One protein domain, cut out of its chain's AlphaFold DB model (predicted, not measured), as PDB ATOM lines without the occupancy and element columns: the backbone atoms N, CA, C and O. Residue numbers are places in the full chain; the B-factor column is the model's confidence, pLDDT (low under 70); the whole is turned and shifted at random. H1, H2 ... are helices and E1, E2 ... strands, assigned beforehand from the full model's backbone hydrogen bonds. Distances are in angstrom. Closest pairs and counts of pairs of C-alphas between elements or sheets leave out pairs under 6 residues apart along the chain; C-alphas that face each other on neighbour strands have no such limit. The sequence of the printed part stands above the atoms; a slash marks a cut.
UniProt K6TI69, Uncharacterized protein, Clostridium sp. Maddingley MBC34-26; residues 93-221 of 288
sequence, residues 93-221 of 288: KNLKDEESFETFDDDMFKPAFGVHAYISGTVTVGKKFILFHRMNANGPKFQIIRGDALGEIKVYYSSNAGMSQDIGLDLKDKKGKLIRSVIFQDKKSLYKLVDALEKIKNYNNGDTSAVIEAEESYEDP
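This is residues 93 to 221 of the 288 residues of an uncharacterized protein of Clostridium sp. Maddingley MBC34-26 (UniProt K6TI69). Two antiparallel sheets, E1 to E4 and E5 to E7, meet at an angle like two walls of a trough, and the long helix H2 lies in that angle, packed on one face of each. The short helix H1 covers part of the opposite face of the four-stranded sheet, and the small helix H3 packs on residues 199 to 203 of H2. The printed part has 129 residues, with three named helices and seven named strands in the order H1 E1 E2 E3 E4 E5 E6 E7 H2 H3, class mixed. It is compact, with a radius of gyration of the C-alphas of 15.0 A and spans of 51 by 38 by 36 A.

The larger sheet runs E1, residues 115 to 118, E2, 121 to 125, E3, 129 to 134, E4, 141 to 146, as a meander, each strand the antiparallel neighbour of the one before. Within hydrogen-bond range are N 116 and O 123, 2.8 A, N 122 and O 133, 2.9 A, and N 130 and O 145, 2.8 A. The second meander is E5, residues 150 to 158, E6, 166 to 173, and E7, 178 to 184, with N 154 and O 170 at 2.9 A and N 169 and O 182 at 2.8 A. The closest C-alphas of E1 and E7, Tyr 118 and Phe 184, are 5.6 A apart; E4 and E5 meet only through their link. H2, residues 187 to 204, is on both sheets: slantwise to the larger at a height of 9.3 A, along the other at 9.5 A. Its closest C-alphas include His 116 and Leu 193, 6.1 A, and Leu 150 and Lys 201, 6.1 A. H1, residues 101 to 109, is on the opposite face of the larger sheet from H2, across the strands; the closest C-alphas of H1 and E3 are Asp 107 and Phe 129, 6.9 A. H3, residues 209 to 212, touches H2, closest at the C-alphas of Lys 199 and Ala 210, 5.9 A. In H1 and H2 every O i to N i+4 pair is within hydrogen-bond range; H3 is too short for one, and its one O i to N i+3 pair is out of range.

H1 spans 12.0 A from C-alpha 101 at (-29.958, -11.142, -14.785). E1 to E4 measure 10.1, 13.3, 15.7 and 16.6 A; E5 and E6 23.2 A each, E7 17.7 A. H2 spans 25.7 A; H3 spans 6.3 A, ending at C-alpha 212 (-9.694, 3.822, -9.157).

The C-alphas farthest apart, Glu 98 and Gly 162, are 51.6 A apart. The printed part has no cut and no long link. Residues 96 to 102 stand free. Mean pLDDT of the printed part is 76.4; it is under 70 in 35 residues, among them 156 to 168 and 207 to 221.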
ATOM      1  N   LYS A  93     -31.661  -9.368 -24.433       94.00
ATOM      2  CA  LYS A  93     -31.037  -9.023 -25.717       94.00
ATOM      3  C   LYS A  93     -29.627  -8.442 -25.562       94.00
ATOM      4  O   LYS A  93     -28.836  -8.524 -26.496       94.00
ATOM      5  N   ASN A  94     -29.342  -7.806 -24.428       93.75
ATOM      6  CA  ASN A  94     -28.066  -7.152 -24.171       93.75
ATOM      7  C   ASN A  94     -27.126  -7.982 -23.292       93.75
ATOM      8  O   ASN A  94     -25.995  -7.543 -23.106       93.75
ATOM      9  N   LEU A  95     -27.541  -9.138 -22.765       93.31
ATOM     10  CA  LEU A  95     -26.659 -10.058 -22.036       93.31
ATOM     11  C   LEU A  95     -25.796 -10.866 -23.017       93.31
ATOM     12  O   LEU A  95     -26.261 -11.223 -24.100       93.31
ATOM     13  N   LYS A  96     -24.545 -11.148 -22.641       92.75
ATOM     14  CA  LYS A  96     -23.711 -12.170 -23.302       92.75
ATOM     15  C   LYS A  96     -24.036 -13.567 -22.763       92.75
ATOM     16  O   LYS A  96     -24.701 -13.682 -21.737       92.75
ATOM     17  N   ASP A  97     -23.552 -14.608 -23.440       88.88
ATOM     18  CA  ASP A  97     -23.862 -16.012 -23.128       88.88
ATOM     19  C   ASP A  97     -23.483 -16.408 -21.686       88.88
ATOM     20  O   ASP A  97     -24.179 -17.198 -21.050       88.88
ATOM     21  N   GLU A  98     -22.411 -15.826 -21.146       90.19
ATOM     22  CA  GLU A  98     -21.928 -16.030 -19.775       90.19
ATOM     23  C   GLU A  98     -22.577 -15.120 -18.714       90.19
ATOM     24  O   GLU A  98     -22.279 -15.239 -17.525       90.19
ATOM     25  N   GLU A  99     -23.440 -14.184 -19.113       91.81
ATOM     26  CA  GLU A  99     -24.038 -13.195 -18.218       91.81
ATOM     27  C   GLU A  99     -25.487 -13.542 -17.874       91.81
ATOM     28  O   GLU A  99     -26.248 -14.088 -18.672       91.81
ATOM     29  N   SER A 100     -25.900 -13.175 -16.663       93.00
ATOM     30  CA  SER A 100     -27.251 -13.432 -16.171       93.00
ATOM     31  C   SER A 100     -27.964 -12.135 -15.792       93.00
ATOM     32  O   SER A 100     -27.393 -11.042 -15.802       93.00
ATOM     33  N   PHE A 101     -29.235 -12.255 -15.402       93.25
ATOM     34  CA  PHE A 101     -29.958 -11.142 -14.785       93.25
ATOM     35  C   PHE A 101     -29.266 -10.597 -13.537       93.25
ATOM     36  O   PHE A 101     -29.377  -9.406 -13.279       93.25
ATOM     37  N   GLU A 102     -28.534 -11.432 -12.800       93.00
ATOM     38  CA  GLU A 102     -27.787 -10.996 -11.618       93.00
ATOM     39  C   GLU A 102     -26.620 -10.096 -12.018       93.00
ATOM     40  O   GLU A 102     -26.411  -9.065 -11.394       93.00
ATOM     41  N   THR A 103     -25.940 -10.401 -13.131       92.25
ATOM     42  CA  THR A 103     -24.898  -9.524 -13.685       92.25
ATOM     43  C   THR A 103     -25.444  -8.136 -14.012       92.25
ATOM     44  O   THR A 103     -24.787  -7.135 -13.743       92.25
ATOM     45  N   PHE A 104     -26.641  -8.067 -14.601       94.38
ATOM     46  CA  PHE A 104     -27.304  -6.793 -14.871       94.38
ATOM     47  C   PHE A 104     -27.739  -6.093 -13.578       94.38
ATOM     48  O   PHE A 104     -27.502  -4.898 -13.423       94.38
ATOM     49  N   ASP A 105     -28.367  -6.823 -12.655       93.50
ATOM     50  CA  ASP A 105     -28.859  -6.269 -11.396       93.50
ATOM     51  C   ASP A 105     -27.714  -5.670 -10.568       93.50
ATOM     52  O   ASP A 105     -27.835  -4.534 -10.111       93.50
ATOM     53  N   ASP A 106     -26.595  -6.382 -10.420       91.75
ATOM     54  CA  ASP A 106     -25.424  -5.907  -9.678       91.75
ATOM     55  C   ASP A 106     -24.870  -4.606 -10.268       91.75
ATOM     56  O   ASP A 106     -24.577  -3.659  -9.533       91.75
ATOM     57  N   ASP A 107     -24.803  -4.530 -11.599       91.56
ATOM     58  CA  ASP A 107     -24.302  -3.357 -12.311       91.56
ATOM     59  C   ASP A 107     -25.222  -2.135 -12.149       91.56
ATOM     60  O   ASP A 107     -24.760  -0.994 -12.110       91.56
ATOM     61  N   MET A 108     -26.534  -2.362 -12.033       93.25
ATOM     62  CA  MET A 108     -27.531  -1.298 -11.878       93.25
ATOM     63  C   MET A 108     -27.755  -0.871 -10.426       93.25
ATOM     64  O   MET A 108     -28.076   0.295 -10.186       93.25
ATOM     65  N   PHE A 109     -27.605  -1.781  -9.460       89.81
ATOM     66  CA  PHE A 109     -27.699  -1.459  -8.033       89.81
ATOM     67  C   PHE A 109     -26.440  -0.775  -7.499       89.81
ATOM     68  O   PHE A 109     -26.535  -0.010  -6.540       89.81
ATOM     69  N   LYS A 110     -25.278  -1.029  -8.113       87.38
ATOM     70  CA  LYS A 110     -23.992  -0.417  -7.750       87.38
ATOM     71  C   LYS A 110     -23.311   0.169  -8.992       87.38
ATOM     72  O   LYS A 110     -22.297  -0.363  -9.450       87.38
ATOM     73  N   PRO A 111     -23.867   1.247  -9.565       89.00
ATOM     74  CA  PRO A 111     -23.354   1.805 -10.807       89.00
ATOM     75  C   PRO A 111     -21.970   2.424 -10.600       89.00
ATOM     76  O   PRO A 111     -21.831   3.414  -9.886       89.00
ATOM     77  N   ALA A 112     -20.957   1.869 -11.264       86.38
ATOM     78  CA  ALA A 112     -19.567   2.309 -11.121       86.38
ATOM     79  C   ALA A 112     -19.313   3.759 -11.553       86.38
ATOM     80  O   ALA A 112     -18.404   4.395 -11.032       86.38
ATOM     81  N   PHE A 113     -20.109   4.290 -12.484       86.19
ATOM     82  CA  PHE A 113     -19.967   5.664 -12.977       86.19
ATOM     83  C   PHE A 113     -21.209   6.519 -12.674       86.19
ATOM     84  O   PHE A 113     -21.417   7.577 -13.275       86.19
ATOM     85  N   GLY A 114     -22.032   6.073 -11.720       85.50
ATOM     86  CA  GLY A 114     -23.120   6.844 -11.126       85.50
ATOM     87  C   GLY A 114     -24.430   6.900 -11.921       85.50
ATOM     88  O   GLY A 114     -24.654   6.197 -12.913       85.50
ATOM     89  N   VAL A 115     -25.335   7.753 -11.432       87.38
ATOM     90  CA  VAL A 115     -26.676   7.983 -11.991       87.38
ATOM     91  C   VAL A 115     -26.820   9.448 -12.390       87.38
ATOM     92  O   VAL A 115     -26.599  10.350 -11.588       87.38
ATOM     93  N   HIS A 116     -27.240   9.687 -13.631       84.25
ATOM     94  CA  HIS A 116     -27.276  11.013 -14.247       84.25
ATOM     95  C   HIS A 116     -28.688  11.355 -14.711       84.25
ATOM     96  O   HIS A 116     -29.318  10.592 -15.444       84.25
ATOM     97  N   ALA A 117     -29.211  12.507 -14.305       79.81
ATOM     98  CA  ALA A 117     -30.527  12.964 -14.742       79.81
ATOM     99  C   ALA A 117     -30.458  13.655 -16.113       79.81
ATOM    100  O   ALA A 117     -29.510  14.370 -16.426       79.81
ATOM    101  N   TYR A 118     -31.504  13.489 -16.920       71.56
ATOM    102  CA  TYR A 118     -31.726  14.255 -18.148       71.56
ATOM    103  C   TYR A 118     -33.207  14.633 -18.266       71.56
ATOM    104  O   TYR A 118     -34.035  14.192 -17.470       71.56
ATOM    105  N   ILE A 119     -33.573  15.441 -19.269       67.12
ATOM    106  CA  ILE A 119     -34.915  16.058 -19.374       67.12
ATOM    107  C   ILE A 119     -36.061  15.050 -19.224       67.12
ATOM    108  O   ILE A 119     -37.125  15.374 -18.704       67.12
ATOM    109  N   SER A 120     -35.867  13.828 -19.713       67.31
ATOM    110  CA  SER A 120     -36.938  12.840 -19.829       67.31
ATOM    111  C   SER A 120     -36.709  11.571 -19.012       67.31
ATOM    112  O   SER A 120     -37.475  10.623 -19.185       67.31
ATOM    113  N   GLY A 121     -35.706  11.532 -18.127       77.25
ATOM    114  CA  GLY A 121     -35.458  10.381 -17.261       77.25
ATOM    115  C   GLY A 121     -34.086  10.390 -16.589       77.25
ATOM    116  O   GLY A 121     -33.498  11.445 -16.363       77.25
ATOM    117  N   THR A 122     -33.571   9.198 -16.301       85.44
ATOM    118  CA  THR A 122     -32.235   8.979 -15.732       85.44
ATOM    119  C   THR A 122     -31.402   8.044 -16.606       85.44
ATOM    120  O   THR A 122     -31.933   7.228 -17.365       85.44
ATOM    121  N   VAL A 123     -30.087   8.192 -16.524       89.38
ATOM    122  CA  VAL A 123     -29.099   7.309 -17.134       89.38
ATOM    123  C   VAL A 123     -28.265   6.721 -16.009       89.38
ATOM    124  O   VAL A 123     -27.587   7.457 -15.300       89.38
ATOM    125  N   THR A 124     -28.340   5.412 -15.826       92.12
ATOM    126  CA  THR A 124     -27.493   4.684 -14.879       92.12
ATOM    127  C   THR A 124     -26.317   4.107 -15.654       92.12
ATOM    128  O   THR A 124     -26.530   3.435 -16.663       92.12
ATOM    129  N   VAL A 125     -25.092   4.401 -15.221       92.00
ATOM    130  CA  VAL A 125     -23.866   3.987 -15.916       92.00
ATOM    131  C   VAL A 125     -23.084   3.036 -15.009       92.00
ATOM    132  O   VAL A 125     -22.471   3.454 -14.027       92.00
ATOM    133  N   GLY A 126     -23.162   1.742 -15.317       92.12
ATOM    134  CA  GLY A 126     -22.441   0.677 -14.621       92.12
ATOM    135  C   GLY A 126     -21.081   0.367 -15.252       92.12
ATOM    136  O   GLY A 126     -20.599   1.090 -16.119       92.12
ATOM    137  N   LYS A 127     -20.459  -0.736 -14.838       90.62
ATOM    138  CA  LYS A 127     -19.223  -1.283 -15.417       90.62
ATOM    139  C   LYS A 127     -19.461  -1.847 -16.821       90.62
ATOM    140  O   LYS A 127     -18.589  -1.734 -17.683       90.62
ATOM    141  N   LYS A 128     -20.633  -2.442 -17.070       91.75
ATOM    142  CA  LYS A 128     -20.961  -3.137 -18.329       91.75
ATOM    143  C   LYS A 128     -22.094  -2.473 -19.100       91.75
ATOM    144  O   LYS A 128     -22.048  -2.417 -20.331       91.75
ATOM    145  N   PHE A 129     -23.109  -1.981 -18.399       95.06
ATOM    146  CA  PHE A 129     -24.348  -1.502 -18.992       95.06
ATOM    147  C   PHE A 129     -24.562  -0.008 -18.751       95.06
ATOM    148  O   PHE A 129     -24.278   0.544 -17.691       95.06
ATOM    149  N   ILE A 130     -25.148   0.633 -19.753       94.75
ATOM    150  CA  ILE A 130     -25.690   1.984 -19.705       94.75
ATOM    151  C   ILE A 130     -27.200   1.829 -19.826       94.75
ATOM    152  O   ILE A 130     -27.718   1.452 -20.882       94.75
ATOM    153  N   LEU A 131     -27.920   2.114 -18.749       94.69
ATOM    154  CA  LEU A 131     -29.369   2.024 -18.710       94.69
ATOM    155  C   LEU A 131     -29.979   3.411 -18.842       94.69
ATOM    156  O   LEU A 131     -29.955   4.217 -17.914       94.69
ATOM    157  N   PHE A 132     -30.625   3.656 -19.976       90.00
ATOM    158  CA  PHE A 132     -31.535   4.778 -20.117       90.00
ATOM    159  C   PHE A 132     -32.902   4.385 -19.585       90.00
ATOM    160  O   PHE A 132     -33.646   3.623 -20.208       90.00
ATOM    161  N   HIS A 133     -33.258   4.979 -18.460       84.75
ATOM    162  CA  HIS A 133     -34.497   4.709 -17.771       84.75
ATOM    163  C   HIS A 133     -35.436   5.915 -17.871       84.75
ATOM    164  O   HIS A 133     -35.073   7.057 -17.585       84.75
ATOM    165  N   ARG A 134     -36.677   5.667 -18.300       81.06
ATOM    166  CA  ARG A 134     -37.796   6.599 -18.122       81.06
ATOM    167  C   ARG A 134     -38.900   5.930 -17.322       81.06
ATOM    168  O   ARG A 134     -39.355   4.851 -17.701       81.06
ATOM    169  N   MET A 135     -39.372   6.605 -16.284       73.69
ATOM    170  CA  MET A 135     -40.432   6.110 -15.413       73.69
ATOM    171  C   MET A 135     -41.696   6.951 -15.582       73.69
ATOM    172  O   MET A 135     -41.640   8.179 -15.615       73.69
ATOM    173  N   ASN A 136     -42.844   6.291 -15.728       67.75
ATOM    174  CA  ASN A 136     -44.152   6.939 -15.725       67.75
ATOM    175  C   ASN A 136     -45.228   5.979 -15.195       67.75
ATOM    176  O   ASN A 136     -44.954   4.815 -14.916       67.75
ATOM    177  N   ALA A 137     -46.468   6.459 -15.093       61.38
ATOM    178  CA  ALA A 137     -47.584   5.669 -14.575       61.38
ATOM    179  C   ALA A 137     -47.971   4.450 -15.437       61.38
ATOM    180  O   ALA A 137     -48.686   3.579 -14.965       61.38
ATOM    181  N   ASN A 138     -47.480   4.350 -16.678       66.62
ATOM    182  CA  ASN A 138     -47.673   3.172 -17.531       66.62
ATOM    183  C   ASN A 138     -46.540   2.136 -17.370       66.62
ATOM    184  O   ASN A 138     -46.480   1.175 -18.139       66.62
ATOM    185  N   GLY A 139     -45.630   2.342 -16.416       73.62
ATOM    186  CA  GLY A 139     -44.502   1.466 -16.127       73.62
ATOM    187  C   GLY A 139     -43.161   1.955 -16.684       73.62
ATOM    188  O   GLY A 139     -43.093   2.948 -17.422       73.62
ATOM    189  N   PRO A 140     -42.070   1.255 -16.331       82.88
ATOM    190  CA  PRO A 140     -40.734   1.632 -16.748       82.88
ATOM    191  C   PRO A 140     -40.544   1.427 -18.255       82.88
ATOM    192  O   PRO A 140     -41.114   0.533 -18.895       82.88
ATOM    193  N   LYS A 141     -39.703   2.277 -18.836       87.19
ATOM    194  CA  LYS A 141     -39.164   2.116 -20.183       87.19
ATOM    195  C   LYS A 141     -37.652   2.084 -20.089       87.19
ATOM    196  O   LYS A 141     -37.040   3.083 -19.704       87.19
ATOM    197  N   PHE A 142     -37.087   0.943 -20.457       89.75
ATOM    198  CA  PHE A 142     -35.651   0.728 -20.521       89.75
ATOM    199  C   PHE A 142     -35.182   0.800 -21.968       89.75
ATOM    200  O   PHE A 142     -35.870   0.345 -22.881       89.75
ATOM    201  N   GLN A 143     -34.010   1.385 -22.157       91.06
ATOM    202  CA  GLN A 143     -33.150   1.102 -23.294       91.06
ATOM    203  C   GLN A 143     -31.762   0.862 -22.721       91.06
ATOM    204  O   GLN A 143     -31.263   1.695 -21.958       91.06
ATOM    205  N   ILE A 144     -31.171  -0.270 -23.073       93.56
ATOM    206  CA  ILE A 144     -29.867  -0.678 -22.560       93.56
ATOM    207  C   ILE A 144     -28.861  -0.572 -23.699       93.56
ATOM    208  O   ILE A 144     -29.143  -0.960 -24.832       93.56
ATOM    209  N   ILE A 145     -27.700  -0.004 -23.397       92.25
ATOM    210  CA  ILE A 145     -26.536   0.018 -24.280       92.25
ATOM    211  C   ILE A 145     -25.397  -0.632 -23.507       92.25
ATOM    212  O   ILE A 145     -25.206  -0.327 -22.333       92.25
ATOM    213  N   ARG A 146     -24.629  -1.516 -24.140       91.56
ATOM    214  CA  ARG A 146     -23.410  -2.030 -23.514       91.56
ATOM    215  C   ARG A 146     -22.249  -1.054 -23.692       91.56
ATOM    216  O   ARG A 146     -22.083  -0.485 -24.772       91.56
ATOM    217  N   GLY A 147     -21.424  -0.906 -22.660       89.38
ATOM    218  CA  GLY A 147     -20.223  -0.069 -22.700       89.38
ATOM    219  C   GLY A 147     -19.230  -0.511 -23.779       89.38
ATOM    220  O   GLY A 147     -18.686   0.321 -24.497       89.38
ATOM    221  N   ASP A 148     -19.072  -1.822 -23.979       89.62
ATOM    222  CA  ASP A 148     -18.201  -2.403 -25.010       89.62
ATOM    223  C   ASP A 148     -18.703  -2.206 -26.451       89.62
ATOM    224  O   ASP A 148     -17.924  -2.353 -27.397       89.62
ATOM    225  N   ALA A 149     -19.971  -1.833 -26.634       89.31
ATOM    226  CA  ALA A 149     -20.553  -1.480 -27.927       89.31
ATOM    227  C   ALA A 149     -20.470   0.027 -28.236       89.31
ATOM    228  O   ALA A 149     -20.714   0.427 -29.381       89.31
ATOM    229  N   LEU A 150     -20.132   0.859 -27.243       89.12
ATOM    230  CA  LEU A 150     -20.090   2.311 -27.384       89.12
ATOM    231  C   LEU A 150     -18.889   2.742 -28.239       89.12
ATOM    232  O   LEU A 150     -17.757   2.310 -28.018       89.12
ATOM    233  N   GLY A 151     -19.152   3.580 -29.242       86.56
ATOM    234  CA  GLY A 151     -18.153   4.134 -30.151       86.56
ATOM    235  C   GLY A 151     -17.967   5.634 -29.934       86.56
ATOM    236  O   GLY A 151     -17.396   6.070 -28.936       86.56
ATOM    237  N   GLU A 152     -18.418   6.430 -30.903       85.62
ATOM    238  CA  GLU A 152     -18.313   7.893 -30.858       85.62
ATOM    239  C   GLU A 152     -19.403   8.501 -29.957       85.62
ATOM    240  O   GLU A 152     -20.585   8.157 -30.062       85.62
ATOM    241  N   ILE A 153     -18.996   9.444 -29.104       85.50
ATOM    242  CA  ILE A 153     -19.868  10.258 -28.256       85.50
ATOM    243  C   ILE A 153     -19.774  11.693 -28.779       85.50
ATOM    244  O   ILE A 153     -18.709  12.305 -28.732       85.50
ATOM    245  N   LYS A 154     -20.872  12.236 -29.310       75.00
ATOM    246  CA  LYS A 154     -20.883  13.562 -29.936       75.00
ATOM    247  C   LYS A 154     -21.832  14.504 -29.214       75.00
ATOM    248  O   LYS A 154     -23.040  14.287 -29.187       75.00
ATOM    249  N   VAL A 155     -21.289  15.594 -28.682       76.31
ATOM    250  CA  VAL A 155     -22.086  16.706 -28.154       76.31
ATOM    251  C   VAL A 155     -22.452  17.650 -29.295       76.31
ATOM    252  O   VAL A 155     -21.597  18.015 -30.105       76.31
ATOM    253  N   TYR A 156     -23.713  18.064 -29.359       67.69
ATOM    254  CA  TYR A 156     -24.184  19.065 -30.312       67.69
ATOM    255  C   TYR A 156     -25.029  20.131 -29.623       67.69
ATOM    256  O   TYR A 156     -25.614  19.915 -28.565       67.69
ATOM    257  N   TYR A 157     -25.097  21.295 -30.255       65.31
ATOM    258  CA  TYR A 157     -25.892  22.429 -29.806       65.31
ATOM    259  C   TYR A 157     -26.912  22.732 -30.894       65.31
ATOM    260  O   TYR A 157     -26.522  22.972 -32.036       65.31
ATOM    261  N   SER A 158     -28.203  22.720 -30.563       54.09
ATOM    262  CA  SER A 158     -29.237  23.208 -31.476       54.09
ATOM    263  C   SER A 158     -29.758  24.546 -30.975       54.09
ATOM    264  O   SER A 158     -30.427  24.618 -29.943       54.09
ATOM    265  N   SER A 159     -29.454  25.620 -31.704       48.91
ATOM    266  CA  SER A 159     -30.129  26.901 -31.531       48.91
ATOM    267  C   SER A 159     -31.310  26.967 -32.494       48.91
ATOM    268  O   SER A 159     -31.141  27.003 -33.709       48.91
ATOM    269  N   ASN A 160     -32.526  27.013 -31.955       42.12
ATOM    270  CA  ASN A 160     -33.683  27.451 -32.726       42.12
ATOM    271  C   ASN A 160     -33.952  28.923 -32.396       42.12
ATOM    272  O   ASN A 160     -34.293  29.259 -31.264       42.12
ATOM    273  N   ALA A 161     -33.759  29.786 -33.400       35.47
ATOM    274  CA  ALA A 161     -34.327  31.133 -33.513       35.47
ATOM    275  C   ALA A 161     -34.433  31.948 -32.200       35.47
ATOM    276  O   ALA A 161     -35.518  32.371 -31.806       35.47
ATOM    277  N   GLY A 162     -33.305  32.189 -31.523       34.97
ATOM    278  CA  GLY A 162     -33.233  33.146 -30.409       34.97
ATOM    279  C   GLY A 162     -33.736  32.655 -29.044       34.97
ATOM    280  O   GLY A 162     -33.867  33.473 -28.136       34.97
ATOM    281  N   MET A 163     -33.988  31.354 -28.862       40.19
ATOM    282  CA  MET A 163     -34.264  30.755 -27.544       40.19
ATOM    283  C   MET A 163     -33.083  29.924 -27.018       40.19
ATOM    284  O   MET A 163     -32.144  29.634 -27.763       40.19
ATOM    285  N   SER A 164     -33.117  29.594 -25.717       48.50
ATOM    286  CA  SER A 164     -32.065  28.861 -24.992       48.50
ATOM    287  C   SER A 164     -31.506  27.697 -25.812       48.50
ATOM    288  O   SER A 164     -32.275  26.899 -26.341       48.50
ATOM    289  N   GLN A 165     -30.177  27.608 -25.918       56.84
ATOM    290  CA  GLN A 165     -29.499  26.536 -26.648       56.84
ATOM    291  C   GLN A 165     -29.841  25.184 -26.011       56.84
ATOM    292  O   GLN A 165     -29.366  24.892 -24.914       56.84
ATOM    293  N   ASP A 166     -30.633  24.365 -26.703       57.38
ATOM    294  CA  ASP A 166     -30.788  22.961 -26.338       57.38
ATOM    295  C   ASP A 166     -29.469  22.247 -26.644       57.38
ATOM    296  O   ASP A 166     -28.868  22.431 -27.712       57.38
ATOM    297  N   ILE A 167     -28.999  21.453 -25.685       67.38
ATOM    298  CA  ILE A 167     -27.715  20.764 -25.782       67.38
ATOM    299  C   ILE A 167     -27.981  19.276 -25.834       67.38
ATOM    300  O   ILE A 167     -28.647  18.710 -24.965       67.38
ATOM    301  N   GLY A 168     -27.488  18.656 -26.892       68.56
ATOM    302  CA  GLY A 168     -27.732  17.269 -27.202       68.56
ATOM    303  C   GLY A 168     -26.476  16.418 -27.128       68.56
ATOM    304  O   GLY A 168     -25.348  16.896 -27.252       68.56
ATOM    305  N   LEU A 169     -26.709  15.128 -26.938       77.50
ATOM    306  CA  LEU A 169     -25.717  14.073 -26.920       77.50
ATOM    307  C   LEU A 169     -26.154  12.977 -27.882       77.50
ATOM    308  O   LEU A 169     -27.202  12.367 -27.670       77.50
ATOM    309  N   ASP A 170     -25.347  12.722 -28.902       81.44
ATOM    310  CA  ASP A 170     -25.491  11.589 -29.806       81.44
ATOM    311  C   ASP A 170     -24.498  10.496 -29.419       81.44
ATOM    312  O   ASP A 170     -23.294  10.730 -29.308       81.44
ATOM    313  N   LEU A 171     -25.017   9.287 -29.239       84.56
ATOM    314  CA  LEU A 171     -24.245   8.083 -28.972       84.56
ATOM    315  C   LEU A 171     -24.272   7.206 -30.208       84.56
ATOM    316  O   LEU A 171     -25.351   6.829 -30.675       84.56
ATOM    317  N   LYS A 172     -23.095   6.860 -30.717       85.44
ATOM    318  CA  LYS A 172     -22.937   5.941 -31.840       85.44
ATOM    319  C   LYS A 172     -22.275   4.645 -31.396       85.44
ATOM    320  O   LYS A 172     -21.547   4.607 -30.405       85.44
ATOM    321  N   ASP A 173     -22.532   3.583 -32.146       88.56
ATOM    322  CA  ASP A 173     -21.821   2.323 -31.978       88.56
ATOM    323  C   ASP A 173     -20.402   2.411 -32.554       88.56
ATOM    324  O   ASP A 173     -20.022   3.387 -33.211       88.56
ATOM    325  N   LYS A 174     -19.606   1.363 -32.329       87.19
ATOM    326  CA  LYS A 174     -18.254   1.232 -32.899       87.19
ATOM    327  C   LYS A 174     -18.214   1.271 -34.437       87.19
ATOM    328  O   LYS A 174     -17.145   1.462 -35.004       87.19
ATOM    329  N   LYS A 175     -19.353   1.104 -35.118       88.38
ATOM    330  CA  LYS A 175     -19.489   1.187 -36.583       88.38
ATOM    331  C   LYS A 175     -19.954   2.575 -37.050       88.38
ATOM    332  O   LYS A 175     -20.183   2.768 -38.240       88.38
ATOM    333  N   GLY A 176     -20.113   3.535 -36.135       81.25
ATOM    334  CA  GLY A 176     -20.557   4.898 -36.430       81.25
ATOM    335  C   GLY A 176     -22.071   5.054 -36.609       81.25
ATOM    336  O   GLY A 176     -22.531   6.140 -36.971       81.25
ATOM    337  N   LYS A 177     -22.872   4.015 -36.345       88.62
ATOM    338  CA  LYS A 177     -24.335   4.089 -36.419       88.62
ATOM    339  C   LYS A 177     -24.894   4.730 -35.153       88.62
ATOM    340  O   LYS A 177     -24.549   4.326 -34.047       88.62
ATOM    341  N   LEU A 178     -25.803   5.691 -35.310       84.62
ATOM    342  CA  LEU A 178     -26.508   6.315 -34.189       84.62
ATOM    343  C   LEU A 178     -27.313   5.268 -33.399       84.62
ATOM    344  O   LEU A 178     -28.187   4.599 -33.952       84.62
ATOM    345  N   ILE A 179     -27.025   5.156 -32.102       86.38
ATOM    346  CA  ILE A 179     -27.749   4.315 -31.142       86.38
ATOM    347  C   ILE A 179     -28.829   5.137 -30.438       86.38
ATOM    348  O   ILE A 179     -29.963   4.675 -30.276       86.38
ATOM    349  N   ARG A 180     -28.475   6.345 -29.974       82.31
ATOM    350  CA  ARG A 180     -29.376   7.186 -29.181       82.31
ATOM    351  C   ARG A 180     -28.982   8.657 -29.209       82.31
ATOM    352  O   ARG A 180     -27.803   8.976 -29.140       82.31
ATOM    353  N   SER A 181     -29.995   9.519 -29.181       80.44
ATOM    354  CA  SER A 181     -29.856  10.958 -28.951       80.44
ATOM    355  C   SER A 181     -30.558  11.359 -27.657       80.44
ATOM    356  O   SER A 181     -31.648  10.864 -27.341       80.44
ATOM    357  N   VAL A 182     -29.939  12.250 -26.889       72.75
ATOM    358  CA  VAL A 182     -30.446  12.709 -25.590       72.75
ATOM    359  C   VAL A 182     -30.289  14.216 -25.491       72.75
ATOM    360  O   VAL A 182     -29.240  14.736 -25.834       72.75
ATOM    361  N   ILE A 183     -31.319  14.907 -25.008       72.44
ATOM    362  CA  ILE A 183     -31.314  16.365 -24.845       72.44
ATOM    363  C   ILE A 183     -31.249  16.708 -23.356       72.44
ATOM    364  O   ILE A 183     -31.922  16.076 -22.529       72.44
ATOM    365  N   PHE A 184     -30.448  17.721 -23.042       67.50
ATOM    366  CA  PHE A 184     -30.187  18.244 -21.710       67.50
ATOM    367  C   PHE A 184     -30.609  19.706 -21.609       67.50
ATOM    368  O   PHE A 184     -30.490  20.474 -22.559       67.50
ATOM    369  N   GLN A 185     -31.103  20.073 -20.425       66.06
ATOM    370  CA  GLN A 185     -31.439  21.458 -20.081       66.06
ATOM    371  C   GLN A 185     -30.217  22.253 -19.621       66.06
ATOM    372  O   GLN A 185     -30.235  23.478 -19.669       66.06
ATOM    373  N   ASP A 186     -29.169  21.572 -19.157       70.44
ATOM    374  CA  ASP A 186     -28.002  22.217 -18.580       70.44
ATOM    375  C   ASP A 186     -26.696  21.520 -18.988       70.44
ATOM    376  O   ASP A 186     -26.620  20.298 -19.141       70.44
ATOM    377  N   LYS A 187     -25.647  22.334 -19.156       70.69
ATOM    378  CA  LYS A 187     -24.305  21.886 -19.558       70.69
ATOM    379  C   LYS A 187     -23.668  20.972 -18.519       70.69
ATOM    380  O   LYS A 187     -22.956  20.043 -18.880       70.69
ATOM    381  N   LYS A 188     -23.898  21.232 -17.230       75.81
ATOM    382  CA  LYS A 188     -23.208  20.542 -16.135       75.81
ATOM    383  C   LYS A 188     -23.615  19.070 -16.078       75.81
ATOM    384  O   LYS A 188     -22.745  18.207 -16.036       75.81
ATOM    385  N   SER A 189     -24.913  18.783 -16.132       76.81
ATOM    386  CA  SER A 189     -25.462  17.425 -16.171       76.81
ATOM    387  C   SER A 189     -25.034  16.678 -17.429       76.81
ATOM    388  O   SER A 189     -24.680  15.503 -17.350       76.81
ATOM    389  N   LEU A 190     -25.004  17.362 -18.578       77.25
ATOM    390  CA  LEU A 190     -24.490  16.783 -19.816       77.25
ATOM    391  C   LEU A 190     -23.025  16.364 -19.667       77.25
ATOM    392  O   LEU A 190     -22.697  15.221 -19.959       77.25
ATOM    393  N   TYR A 191     -22.149  17.266 -19.216       77.25
ATOM    394  CA  TYR A 191     -20.718  16.971 -19.111       77.25
ATOM    395  C   TYR A 191     -20.418  15.875 -18.088       77.25
ATOM    396  O   TYR A 191     -19.558  15.042 -18.349       77.25
ATOM    397  N   LYS A 192     -21.169  15.812 -16.980       84.62
ATOM    398  CA  LYS A 192     -21.091  14.685 -16.037       84.62
ATOM    399  C   LYS A 192     -21.426  13.351 -16.702       84.62
ATOM    400  O   LYS A 192     -20.722  12.371 -16.480       84.62
ATOM    401  N   LEU A 193     -22.469  13.313 -17.533       85.00
ATOM    402  CA  LEU A 193     -22.803  12.095 -18.263       85.00
ATOM    403  C   LEU A 193     -21.748  11.768 -19.328       85.00
ATOM    404  O   LEU A 193     -21.393  10.607 -19.472       85.00
ATOM    405  N   VAL A 194     -21.252  12.759 -20.076       84.06
ATOM    406  CA  VAL A 194     -20.199  12.546 -21.085       84.06
ATOM    407  C   VAL A 194     -18.953  11.943 -20.440       84.06
ATOM    408  O   VAL A 194     -18.446  10.951 -20.953       84.06
ATOM    409  N   ASP A 195     -18.519  12.474 -19.296       84.44
ATOM    410  CA  ASP A 195     -17.406  11.921 -18.519       84.44
ATOM    411  C   ASP A 195     -17.663  10.458 -18.125       84.44
ATOM    412  O   ASP A 195     -16.857   9.580 -18.423       84.44
ATOM    413  N   ALA A 196     -18.834  10.156 -17.556       87.06
ATOM    414  CA  ALA A 196     -19.204   8.784 -17.205       87.06
ATOM    415  C   ALA A 196     -19.234   7.834 -18.420       87.06
ATOM    416  O   ALA A 196     -18.841   6.672 -18.314       87.06
ATOM    417  N   LEU A 197     -19.685   8.318 -19.583       88.25
ATOM    418  CA  LEU A 197     -19.752   7.541 -20.821       88.25
ATOM    419  C   LEU A 197     -18.373   7.291 -21.448       88.25
ATOM    420  O   LEU A 197     -18.138   6.207 -21.983       88.25
ATOM    421  N   GLU A 198     -17.455   8.254 -21.376       85.75
ATOM    422  CA  GLU A 198     -16.065   8.032 -21.788       85.75
ATOM    423  C   GLU A 198     -15.365   7.066 -20.821       85.75
ATOM    424  O   GLU A 198     -14.678   6.149 -21.268       85.75
ATOM    425  N   LYS A 199     -15.613   7.171 -19.507       86.75
ATOM    426  CA  LYS A 199     -15.062   6.244 -18.504       86.75
ATOM    427  C   LYS A 199     -15.497   4.797 -18.730       86.75
ATOM    428  O   LYS A 199     -14.641   3.914 -18.787       86.75
ATOM    429  N   ILE A 200     -16.793   4.533 -18.934       88.19
ATOM    430  CA  ILE A 200     -17.265   3.166 -19.225       88.19
ATOM    431  C   ILE A 200     -16.707   2.642 -20.558       88.19
ATOM    432  O   ILE A 200     -16.357   1.464 -20.657       88.19
ATOM    433  N   LYS A 201     -16.589   3.495 -21.582       86.19
ATOM    434  CA  LYS A 201     -16.009   3.128 -22.881       86.19
ATOM    435  C   LYS A 201     -14.533   2.757 -22.751       86.19
ATOM    436  O   LYS A 201     -14.128   1.723 -23.277       86.19
ATOM    437  N   ASN A 202     -13.747   3.563 -22.041       84.31
ATOM    438  CA  ASN A 202     -12.327   3.313 -21.792       84.31
ATOM    439  C   ASN A 202     -12.127   2.034 -20.974       84.31
ATOM    440  O   ASN A 202     -11.368   1.157 -21.389       84.31
ATOM    441  N   TYR A 203     -12.913   1.860 -19.906       84.25
ATOM    442  CA  TYR A 203     -12.908   0.649 -19.087       84.25
ATOM    443  C   TYR A 203     -13.155  -0.618 -19.918       84.25
ATOM    444  O   TYR A 203     -12.396  -1.581 -19.840       84.25
ATOM    445  N   ASN A 204     -14.173  -0.605 -20.783       83.19
ATOM    446  CA  ASN A 204     -14.499  -1.754 -21.632       83.19
ATOM    447  C   ASN A 204     -13.517  -1.967 -22.800       83.19
ATOM    448  O   ASN A 204     -13.546  -3.024 -23.427       83.19
ATOM    449  N   ASN A 205     -12.648  -0.995 -23.094       79.88
ATOM    450  CA  ASN A 205     -11.557  -1.130 -24.062       79.88
ATOM    451  C   ASN A 205     -10.198  -1.434 -23.393       79.88
ATOM    452  O   ASN A 205      -9.184  -1.460 -24.086       79.88
ATOM    453  N   GLY A 206     -10.174  -1.703 -22.081       70.56
ATOM    454  CA  GLY A 206      -8.983  -2.157 -21.353       70.56
ATOM    455  C   GLY A 206      -8.184  -1.064 -20.636       70.56
ATOM    456  O   GLY A 206      -7.138  -1.370 -20.073       70.56
ATOM    457  N   ASP A 207      -8.663   0.182 -20.611       68.38
ATOM    458  CA  ASP A 207      -8.051   1.261 -19.830       68.38
ATOM    459  C   ASP A 207      -8.702   1.335 -18.439       68.38
ATOM    460  O   ASP A 207      -9.746   1.959 -18.227       68.38
ATOM    461  N   THR A 208      -8.110   0.618 -17.482       56.38
ATOM    462  CA  THR A 208      -8.629   0.465 -16.113       56.38
ATOM    463  C   THR A 208      -8.309   1.641 -15.188       56.38
ATOM    464  O   THR A 208      -8.812   1.679 -14.066       56.38
ATOM    465  N   SER A 209      -7.514   2.611 -15.648       51.50
ATOM    466  CA  SER A 209      -7.081   3.788 -14.878       51.50
ATOM    467  C   SER A 209      -8.267   4.621 -14.365       51.50
ATOM    468  O   SER A 209      -8.209   5.201 -13.287       51.50
ATOM    469  N   ALA A 210      -9.385   4.610 -15.100       45.62
ATOM    470  CA  ALA A 210     -10.608   5.359 -14.801       45.62
ATOM    471  C   ALA A 210     -11.460   4.808 -13.632       45.62
ATOM    472  O   ALA A 210     -12.396   5.478 -13.198       45.62
ATOM    473  N   VAL A 211     -11.188   3.591 -13.145       47.03
ATOM    474  CA  VAL A 211     -11.999   2.930 -12.097       47.03
ATOM    475  C   VAL A 211     -11.570   3.344 -10.692       47.03
ATOM    476  O   VAL A 211     -12.420   3.505  -9.821       47.03
ATOM    477  N   ILE A 212     -10.269   3.560 -10.484       44.03
ATOM    478  CA  ILE A 212      -9.694   3.822  -9.157       44.03
ATOM    479  C   ILE A 212     -10.118   5.206  -8.635       44.03
ATOM    480  O   ILE A 212     -10.377   5.355  -7.449       44.03
ATOM    481  N   GLU A 213     -10.311   6.194  -9.516       42.22
ATOM    482  CA  GLU A 213     -10.813   7.527  -9.132       42.22
ATOM    483  C   GLU A 213     -12.346   7.590  -8.957       42.22
ATOM    484  O   GLU A 213     -12.865   8.518  -8.339       42.22
ATOM    485  N   ALA A 214     -13.098   6.630  -9.511       38.53
ATOM    486  CA  ALA A 214     -14.564   6.620  -9.455       38.53
ATOM    487  C   ALA A 214     -15.114   5.885  -8.219       38.53
ATOM    488  O   ALA A 214     -16.174   6.255  -7.715       38.53
ATOM    489  N   GLU A 215     -14.392   4.881  -7.705       36.97
ATOM    490  CA  GLU A 215     -14.797   4.118  -6.513       36.97
ATOM    491  C   GLU A 215     -14.668   4.925  -5.195       36.97
ATOM    492  O   GLU A 215     -15.284   4.545  -4.201       36.97
ATOM    493  N   GLU A 216     -13.978   6.077  -5.186       36.53
ATOM    494  CA  GLU A 216     -13.830   6.951  -4.001       36.53
ATOM    495  C   GLU A 216     -14.889   8.072  -3.881       36.53
ATOM    496  O   GLU A 216     -15.008   8.699  -2.829       36.53
ATOM    497  N   SER A 217     -15.706   8.329  -4.910       31.66
ATOM    498  CA  SER A 217     -16.692   9.426  -4.907       31.66
ATOM    499  C   SER A 217     -18.124   8.913  -4.723       31.66
ATOM    500  O   SER A 217     -18.958   8.993  -5.624       31.66
ATOM    501  N   TYR A 218     -18.419   8.369  -3.539       33.12
ATOM    502  CA  TYR A 218     -19.778   7.972  -3.153       33.12
ATOM    503  C   TYR A 218     -20.325   8.882  -2.047       33.12
ATOM    504  O   TYR A 218     -20.389   8.511  -0.882       33.12
ATOM    505  N   GLU A 219     -20.779  10.075  -2.428       28.44
ATOM    506  CA  GLU A 219     -21.820  10.783  -1.680       28.44
ATOM    507  C   GLU A 219     -22.901  11.246  -2.653       28.44
ATOM    508  O   GLU A 219     -22.632  11.962  -3.616       28.44
ATOM    509  N   ASP A 220     -24.123  10.775  -2.411       36.81
ATOM    510  CA  ASP A 220     -25.326  11.005  -3.205       36.81
ATOM    511  C   ASP A 220     -26.045  12.279  -2.718       36.81
ATOM    512  O   ASP A 220     -26.676  12.250  -1.657       36.81
ATOM    513  N   PRO A 221     -26.008  13.406  -3.461       30.19
ATOM    514  CA  PRO A 221     -26.710  14.621  -3.067       30.19
ATOM    515  C   PRO A 221     -28.107  14.730  -3.706       30.19
ATOM    516  O   PRO A 221     -28.769  15.749  -3.530       30.19
TER     517      PRO A 221